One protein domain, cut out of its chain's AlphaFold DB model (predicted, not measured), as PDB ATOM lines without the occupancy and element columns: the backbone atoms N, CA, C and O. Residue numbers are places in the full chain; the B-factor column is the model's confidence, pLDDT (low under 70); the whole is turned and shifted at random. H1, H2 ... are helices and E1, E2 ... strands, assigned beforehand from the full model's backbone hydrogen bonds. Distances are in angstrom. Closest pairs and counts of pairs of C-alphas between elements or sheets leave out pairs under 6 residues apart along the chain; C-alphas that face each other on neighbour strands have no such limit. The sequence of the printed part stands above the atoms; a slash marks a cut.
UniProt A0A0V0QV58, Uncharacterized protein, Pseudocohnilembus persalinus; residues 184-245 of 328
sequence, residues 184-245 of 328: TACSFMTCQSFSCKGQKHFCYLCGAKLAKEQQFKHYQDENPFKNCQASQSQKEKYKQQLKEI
ATOM      1  N   THR A 184      24.431  47.508 -35.663       72.50
ATOM      2  CA  THR A 184      23.482  46.388 -35.768       72.50
ATOM      3  C   THR A 184      24.158  45.124 -36.285       72.50
ATOM      4  O   THR A 184      25.197  45.180 -36.939       72.50
ATOM      5  N   ALA A 185      23.563  43.957 -36.027       73.38
ATOM      6  CA  ALA A 185      24.092  42.681 -36.515       73.38
ATOM      7  C   ALA A 185      24.083  42.582 -38.056       73.38
ATOM      8  O   ALA A 185      24.938  41.907 -38.642       73.38
ATOM      9  N   CYS A 186      23.156  43.287 -38.718       79.12
ATOM     10  CA  CYS A 186      23.029  43.283 -40.169       79.12
ATOM     11  C   CYS A 186      24.267  43.906 -40.827       79.12
ATOM     12  O   CYS A 186      24.752  44.954 -40.418       79.12
ATOM     13  N   SER A 187      24.791  43.256 -41.863       82.81
ATOM     14  CA  SER A 187      25.938  43.773 -42.620       82.81
ATOM     15  C   SER A 187      25.527  44.648 -43.808       82.81
ATOM     16  O   SER A 187      26.377  45.306 -44.405       82.81
ATOM     17  N   PHE A 188      24.237  44.681 -44.158       86.62
ATOM     18  CA  PHE A 188      23.684  45.604 -45.146       86.62
ATOM     19  C   PHE A 188      23.487  46.978 -44.505       86.62
ATOM     20  O   PHE A 188      22.620  47.146 -43.651       86.62
ATOM     21  N   MET A 189      24.302  47.952 -44.900       88.19
ATOM     22  CA  MET A 189      24.321  49.280 -44.294       88.19
ATOM     23  C   MET A 189      23.710  50.328 -45.202       88.19
ATOM     24  O   MET A 189      23.925  50.323 -46.412       88.19
ATOM     25  N   THR A 190      23.010  51.271 -44.583       90.31
ATOM     26  CA  THR A 190      22.469  52.469 -45.223       90.31
ATOM     27  C   THR A 190      23.270  53.672 -44.746       90.31
ATOM     28  O   THR A 190      23.338  53.939 -43.548       90.31
ATOM     29  N   CYS A 191      23.900  54.396 -45.669       90.81
ATOM     30  CA  CYS A 191      24.741  55.531 -45.310       90.81
ATOM     31  C   CYS A 191      23.891  56.756 -44.942       90.81
ATOM     32  O   CYS A 191      23.218  57.327 -45.801       90.81
ATOM     33  N   GLN A 192      23.977  57.181 -43.680       90.69
ATOM     34  CA  GLN A 192      23.272  58.351 -43.136       90.69
ATOM     35  C   GLN A 192      24.059  59.665 -43.275       90.69
ATOM     36  O   GLN A 192      23.669  60.682 -42.710       90.69
ATOM     37  N   SER A 193      25.181  59.667 -44.003       89.94
ATOM     38  CA  SER A 193      25.974  60.885 -44.188       89.94
ATOM     39  C   SER A 193      25.180  61.959 -44.926       89.94
ATOM     40  O   SER A 193      24.288  61.660 -45.723       89.94
ATOM     41  N   PHE A 194      25.561  63.220 -44.725       90.81
ATOM     42  CA  PHE A 194      24.945  64.354 -45.414       90.81
ATOM     43  C   PHE A 194      24.972  64.211 -46.947       90.81
ATOM     44  O   PHE A 194      24.019  64.599 -47.623       90.81
ATOM     45  N   SER A 195      26.028  63.605 -47.496       91.38
ATOM     46  CA  SER A 195      26.176  63.382 -48.938       91.38
ATOM     47  C   SER A 195      25.256  62.278 -49.472       91.38
ATOM     48  O   SER A 195      24.795  62.365 -50.606       91.38
ATOM     49  N   CYS A 196      24.980  61.238 -48.679       90.38
ATOM     50  CA  CYS A 196      24.177  60.084 -49.103       90.38
ATOM     51  C   CYS A 196      22.703  60.158 -48.677       90.38
ATOM     52  O   CYS A 196      21.874  59.480 -49.287       90.38
ATOM     53  N   LYS A 197      22.374  60.937 -47.637       91.12
ATOM     54  CA  LYS A 197      21.016  61.196 -47.118       91.12
ATOM     55  C   LYS A 197      20.156  59.937 -46.922       91.12
ATOM     56  O   LYS A 197      18.961  59.952 -47.203       91.12
ATOM     57  N   GLY A 198      20.760  58.820 -46.516       88.81
ATOM     58  CA  GLY A 198      20.049  57.557 -46.293       88.81
ATOM     59  C   GLY A 198      19.640  56.794 -47.563       88.81
ATOM     60  O   GLY A 198      18.927  55.802 -47.465       88.81
ATOM     61  N   GLN A 199      20.080  57.219 -48.753       89.38
ATOM     62  CA  GLN A 199      19.651  56.630 -50.033       89.38
ATOM     63  C   GLN A 199      20.625  55.593 -50.603       89.38
ATOM     64  O   GLN A 199      20.303  54.881 -51.552       89.38
ATOM     65  N   LYS A 200      21.858  55.545 -50.089       92.06
ATOM     66  CA  LYS A 200      22.916  54.667 -50.603       92.06
ATOM     67  C   LYS A 200      23.153  53.506 -49.654       92.06
ATOM     68  O   LYS A 200      23.352  53.718 -48.455       92.06
ATOM     69  N   HIS A 201      23.203  52.301 -50.216       90.50
ATOM     70  CA  HIS A 201      23.414  51.072 -49.465       90.50
ATOM     71  C   HIS A 201      24.715  50.377 -49.859       90.50
ATOM     72  O   HIS A 201      25.178  50.475 -51.001       90.50
ATOM     73  N   PHE A 202      25.336  49.694 -48.904       90.88
ATOM     74  CA  PHE A 202      26.586  48.979 -49.131       90.88
ATOM     75  C   PHE A 202      26.773  47.825 -48.143       90.88
ATOM     76  O   PHE A 202      26.127  47.755 -47.097       90.88
ATOM     77  N   CYS A 203      27.663  46.900 -48.486       88.62
ATOM     78  CA  CYS A 203      28.089  45.831 -47.597       88.62
ATOM     79  C   CYS A 203      29.153  46.346 -46.627       88.62
ATOM     80  O   CYS A 203      30.221  46.773 -47.057       88.62
ATOM     81  N   TYR A 204      28.906  46.257 -45.320       87.44
ATOM     82  CA  TYR A 204      29.887  46.654 -44.306       87.44
ATOM     83  C   TYR A 204      31.149  45.781 -44.330       87.44
ATOM     84  O   TYR A 204      32.249  46.241 -44.036       87.44
ATOM     85  N   LEU A 205      30.991  44.507 -44.699       84.06
ATOM     86  CA  LEU A 205      32.072  43.527 -44.661       84.06
ATOM     87  C   LEU A 205      33.099  43.802 -45.768       84.06
ATOM     88  O   LEU A 205      34.282  43.965 -45.487       84.06
ATOM     89  N   CYS A 206      32.643  43.922 -47.017       84.19
ATOM     90  CA  CYS A 206      33.528  44.088 -48.175       84.19
ATOM     91  C   CYS A 206      33.541  45.491 -48.798       84.19
ATOM     92  O   CYS A 206      34.272  45.713 -49.757       84.19
ATOM     93  N   GLY A 207      32.710  46.423 -48.328       86.75
ATOM     94  CA  GLY A 207      32.589  47.759 -48.923       86.75
ATOM     95  C   GLY A 207      31.876  47.787 -50.283       86.75
ATOM     96  O   GLY A 207      31.853  48.829 -50.936       86.75
ATOM     97  N   ALA A 208      31.281  46.676 -50.736       87.88
ATOM     98  CA  ALA A 208      30.596  46.627 -52.027       87.88
ATOM     99  C   ALA A 208      29.359  47.533 -52.051       87.88
ATOM    100  O   ALA A 208      28.559  47.546 -51.116       87.88
ATOM    101  N   LYS A 209      29.183  48.252 -53.158       90.12
ATOM    102  CA  LYS A 209      28.002  49.065 -53.461       90.12
ATOM    103  C   LYS A 209      26.792  48.156 -53.690       90.12
ATOM    104  O   LYS A 209      26.868  47.267 -54.531       90.12
ATOM    105  N   LEU A 210      25.698  48.377 -52.960       87.38
ATOM    106  CA  LEU A 210      24.478  47.570 -53.056       87.38
ATOM    107  C   LEU A 210      23.257  48.438 -53.382       87.38
ATOM    108  O   LEU A 210      23.145  49.578 -52.925       87.38
ATOM    109  N   ALA A 211      22.324  47.873 -54.145       84.81
ATOM    110  CA  ALA A 211      20.960  48.383 -54.276       84.81
ATOM    111  C   ALA A 211      20.056  47.811 -53.166       84.81
ATOM    112  O   ALA A 211      20.407  46.820 -52.516       84.81
ATOM    113  N   LYS A 212      18.883  48.415 -52.936       81.12
ATOM    114  CA  LYS A 212      17.972  48.021 -51.844       81.12
ATOM    115  C   LYS A 212      17.464  46.583 -52.007       81.12
ATOM    116  O   LYS A 212      17.353  45.839 -51.039       81.12
ATOM    117  N   GLU A 213      17.257  46.155 -53.245       78.06
ATOM    118  CA  GLU A 213      16.766  44.826 -53.622       78.06
ATOM    119  C   GLU A 213      17.835  43.732 -53.446       78.06
ATOM    120  O   GLU A 213      17.538  42.537 -53.470       78.06
ATOM    121  N   GLN A 214      19.103  44.121 -53.277       72.50
ATOM    122  CA  GLN A 214      20.234  43.201 -53.126       72.50
ATOM    123  C   GLN A 214      20.509  42.821 -51.665       72.50
ATOM    124  O   GLN A 214      21.449  42.063 -51.413       72.50
ATOM    125  N   GLN A 215      19.672  43.278 -50.723       72.75
ATOM    126  CA  GLN A 215      19.799  42.996 -49.290       72.75
ATOM    127  C   GLN A 215      19.951  41.499 -48.982       72.75
ATOM    128  O   GLN A 215      20.751  41.156 -48.123       72.75
ATOM    129  N   PHE A 216      19.251  40.615 -49.699       72.00
ATOM    130  CA  PHE A 216      19.330  39.157 -49.494       72.00
ATOM    131  C   PHE A 216      20.150  38.429 -50.570       72.00
ATOM    132  O   PHE A 216      20.646  37.334 -50.348       72.00
ATOM    133  N   LYS A 217      20.359  39.036 -51.747       73.12
ATOM    134  CA  LYS A 217      21.144  38.409 -52.832       73.12
ATOM    135  C   LYS A 217      22.646  38.381 -52.528       73.12
ATOM    136  O   LYS A 217      23.356  37.478 -52.976       73.12
ATOM    137  N   HIS A 218      23.130  39.381 -51.789       74.12
ATOM    138  CA  HIS A 218      24.541  39.484 -51.422       74.12
ATOM    139  C   HIS A 218      24.931  38.524 -50.284       74.12
ATOM    140  O   HIS A 218      26.048  38.008 -50.284       74.12
ATOM    141  N   TYR A 219      24.004  38.236 -49.364       74.06
ATOM    142  CA  TYR A 219      24.212  37.351 -48.215       74.06
ATOM    143  C   TYR A 219      23.345  36.098 -48.381       74.06
ATOM    144  O   TYR A 219      22.156  36.136 -48.098       74.06
ATOM    145  N   GLN A 220      23.921  35.000 -48.879       66.00
ATOM    146  CA  GLN A 220      23.194  33.730 -49.027       66.00
ATOM    147  C   GLN A 220      23.157  32.961 -47.695       66.00
ATOM    148  O   GLN A 220      24.162  32.936 -46.982       66.00
ATOM    149  N   ASP A 221      22.029  32.309 -47.395       59.56
ATOM    150  CA  ASP A 221      21.712  31.725 -46.076       59.56
ATOM    151  C   ASP A 221      22.729  30.686 -45.567       59.56
ATOM    152  O   ASP A 221      22.979  30.596 -44.367       59.56
ATOM    153  N   GLU A 222      23.374  29.929 -46.458       60.28
ATOM    154  CA  GLU A 222      24.366  28.914 -46.067       60.28
ATOM    155  C   GLU A 222      25.764  29.497 -45.806       60.28
ATOM    156  O   GLU A 222      26.563  28.924 -45.062       60.28
ATOM    157  N   ASN A 223      26.089  30.631 -46.435       67.69
ATOM    158  CA  ASN A 223      27.360  31.321 -46.263       67.69
ATOM    159  C   ASN A 223      27.204  32.804 -46.653       67.69
ATOM    160  O   ASN A 223      27.226  33.127 -47.850       67.69
ATOM    161  N   PRO A 224      27.148  33.727 -45.673       66.69
ATOM    162  CA  PRO A 224      26.979  35.156 -45.935       66.69
ATOM    163  C   PRO A 224      28.165  35.767 -46.699       66.69
ATOM    164  O   PRO A 224      28.078  36.901 -47.161       66.69
ATOM    165  N   PHE A 225      29.263  35.019 -46.868       69.50
ATOM    166  CA  PHE A 225      30.456  35.425 -47.604       69.50
ATOM    167  C   PHE A 225      30.545  34.890 -49.032       69.50
ATOM    168  O   PHE A 225      31.514  35.194 -49.724       69.50
ATOM    169  N   LYS A 226      29.571  34.104 -49.506       69.69
ATOM    170  CA  LYS A 226      29.659  33.457 -50.826       69.69
ATOM    171  C   LYS A 226      29.785  34.463 -51.975       69.69
ATOM    172  O   LYS A 226      30.639  34.289 -52.836       69.69
ATOM    173  N   ASN A 227      29.012  35.549 -51.924       71.12
ATOM    174  CA  ASN A 227      29.072  36.653 -52.892       71.12
ATOM    175  C   ASN A 227      29.737  37.915 -52.307       71.12
ATOM    176  O   ASN A 227      29.685  38.986 -52.911       71.12
ATOM    177  N   CYS A 228      30.344  37.807 -51.122       76.69
ATOM    178  CA  CYS A 228      30.929  38.927 -50.397       76.69
ATOM    179  C   CYS A 228      32.447  38.743 -50.267       76.69
ATOM    180  O   CYS A 228      32.946  37.822 -49.620       76.69
ATOM    181  N   GLN A 229      33.199  39.675 -50.858       77.94
ATOM    182  CA  GLN A 229      34.664  39.736 -50.794       77.94
ATOM    183  C   GLN A 229      35.155  40.313 -49.454       77.94
ATOM    184  O   GLN A 229      36.010  41.191 -49.409       77.94
ATOM    185  N   ALA A 230      34.559  39.866 -48.350       77.25
ATOM    186  CA  ALA A 230      34.951  40.268 -47.007       77.25
ATOM    187  C   ALA A 230      36.410  39.906 -46.718       77.25
ATOM    188  O   ALA A 230      36.935  38.922 -47.261       77.25
ATOM    189  N   SER A 231      37.031  40.656 -45.808       74.38
ATOM    190  CA  SER A 231      38.410  40.402 -45.395       74.38
ATOM    191  C   SER A 231      38.560  39.027 -44.735       74.38
ATOM    192  O   SER A 231      37.612  38.456 -44.182       74.38
ATOM    193  N   GLN A 232      39.773  38.475 -44.777       74.56
ATOM    194  CA  GLN A 232      40.064  37.166 -44.191       74.56
ATOM    195  C   GLN A 232      39.763  37.128 -42.685       74.56
ATOM    196  O   GLN A 232      39.128  36.183 -42.217       74.56
ATOM    197  N   SER A 233      40.064  38.216 -41.968       74.00
ATOM    198  CA  SER A 233      39.723  38.381 -40.550       74.00
ATOM    199  C   SER A 233      38.213  38.268 -40.281       74.00
ATOM    200  O   SER A 233      37.790  37.606 -39.334       74.00
ATOM    201  N   GLN A 234      37.365  38.849 -41.136       73.25
ATOM    202  CA  GLN A 234      35.907  38.756 -40.979       73.25
ATOM    203  C   GLN A 234      35.387  37.333 -41.233       73.25
ATOM    204  O   GLN A 234      34.503  36.861 -40.515       73.25
ATOM    205  N   LYS A 235      35.964  36.627 -42.215       77.25
ATOM    206  CA  LYS A 235      35.639  35.217 -42.490       77.25
ATOM    207  C   LYS A 235      36.038  34.308 -41.325       77.25
ATOM    208  O   LYS A 235      35.310  33.370 -41.005       77.25
ATOM    209  N   GLU A 236      37.171  34.576 -40.682       79.19
ATOM    210  CA  GLU A 236      37.648  33.837 -39.506       79.19
ATOM    211  C   GLU A 236      36.760  34.068 -38.281       79.19
ATOM    212  O   GLU A 236      36.319  33.092 -37.672       79.19
ATOM    213  N   LYS A 237      36.397  35.327 -37.985       78.06
ATOM    214  CA  LYS A 237      35.459  35.663 -36.896       78.06
ATOM    215  C   LYS A 237      34.122  34.929 -37.044       78.06
ATOM    216  O   LYS A 237      33.632  34.342 -36.085       78.06
ATOM    217  N   TYR A 238      33.557  34.885 -38.253       76.12
ATOM    218  CA  TYR A 238      32.319  34.139 -38.507       76.12
ATOM    219  C   TYR A 238      32.480  32.623 -38.315       76.12
ATOM    220  O   TYR A 238      31.631  31.978 -37.703       76.12
ATOM    221  N   LYS A 239      33.589  32.036 -38.790       80.31
ATOM    222  CA  LYS A 239      33.886  30.612 -38.559       80.31
ATOM    223  C   LYS A 239      33.989  30.288 -37.069       80.31
ATOM    224  O   LYS A 239      33.563  29.209 -36.665       80.31
ATOM    225  N   GLN A 240      34.554  31.189 -36.270       81.75
ATOM    226  CA  GLN A 240      34.652  31.029 -34.823       81.75
ATOM    227  C   GLN A 240      33.270  31.076 -34.154       81.75
ATOM    228  O   GLN A 240      32.926  30.139 -33.439       81.75
ATOM    229  N   GLN A 241      32.433  32.058 -34.499       77.50
ATOM    230  CA  GLN A 241      31.046  32.137 -34.014       77.50
ATOM    231  C   GLN A 241      30.238  30.873 -34.349       77.50
ATOM    232  O   GLN A 241      29.513  30.344 -33.511       77.50
ATOM    233  N   LEU A 242      30.399  30.320 -35.559       77.69
ATOM    234  CA  LEU A 242      29.749  29.060 -35.927       77.69
ATOM    235  C   LEU A 242      30.229  27.866 -35.088       77.69
ATOM    236  O   LEU A 242      29.448  26.945 -34.849       77.69
ATOM    237  N   LYS A 243      31.499  27.841 -34.668       81.81
ATOM    238  CA  LYS A 243      32.019  26.790 -33.778       81.81
ATOM    239  C   LYS A 243      31.403  26.902 -32.386       81.81
ATOM    240  O   LYS A 243      30.974  25.881 -31.856       81.81
ATOM    241  N   GLU A 244      31.306  28.113 -31.846       80.00
ATOM    242  CA  GLU A 244      30.699  28.389 -30.536       80.00
ATOM    243  C   GLU A 244      29.218  27.983 -30.518       80.00
ATOM    244  O   GLU A 244      28.811  27.181 -29.681       80.00
ATOM    245  N   ILE A 245      28.437  28.390 -31.527       77.06
ATOM    246  CA  ILE A 245      27.020  27.998 -31.660       77.06
ATOM    247  C   ILE A 245      26.863  26.471 -31.750       77.06
ATOM    248  O   ILE A 245      25.954  25.888 -31.151       77.06
TER     249      ILE A 245
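AT A GLANCE: This is residues 184 to 245 of the 328 residues of an uncharacterized protein of Pseudocohnilembus persalinus (UniProt A0A0V0QV58). With little regular structure, the domain is a loop-rich chain with a small two-strand hairpin, E1 and E2, toward one end and a single helix, H1, at the other. The long winding stretch of residues 204 to 231 joins them, and residues 239 to 245 of H1 stick out. The 62 printed residues run E1, E2, H1; the sheet, E1 - E2, is antiparallel, and the class is mixed, with 20 residues in named elements. The whole is only just compact, close to loose, with a radius of gyration of the C-alphas of 12.7 A, and spans 39 by 20 by 19 A.

HOW THE PARTS SIT: E1, residues 188 to 190, and E2, residues 201 to 203, form an antiparallel hairpin at 146 degrees. N 189 and O 202 are within hydrogen-bond range at 2.9 A. Residues 201 to 202 of E2 also pair antiparallel with residues 209 to 210. H1, residues 232 to 245, is apart from E1; every O i to N i+4 pair in it is within hydrogen-bond range.

IN THESE COORDINATES: E1 begins at C-alpha 188 (23.684, 45.604, -45.146) and measures 7.0 A; E2 measures 7.3 A. H1 measures 20.3 A, ending at C-alpha 245 (27.020, 27.998, -31.660).

THE WHOLE: The farthest C-alphas, of Ser 195 and Lys 243, are 40.0 A apart. The printed part has no cut; the link E2 to H1 is long. Residues 220 to 226 have pLDDT under 70.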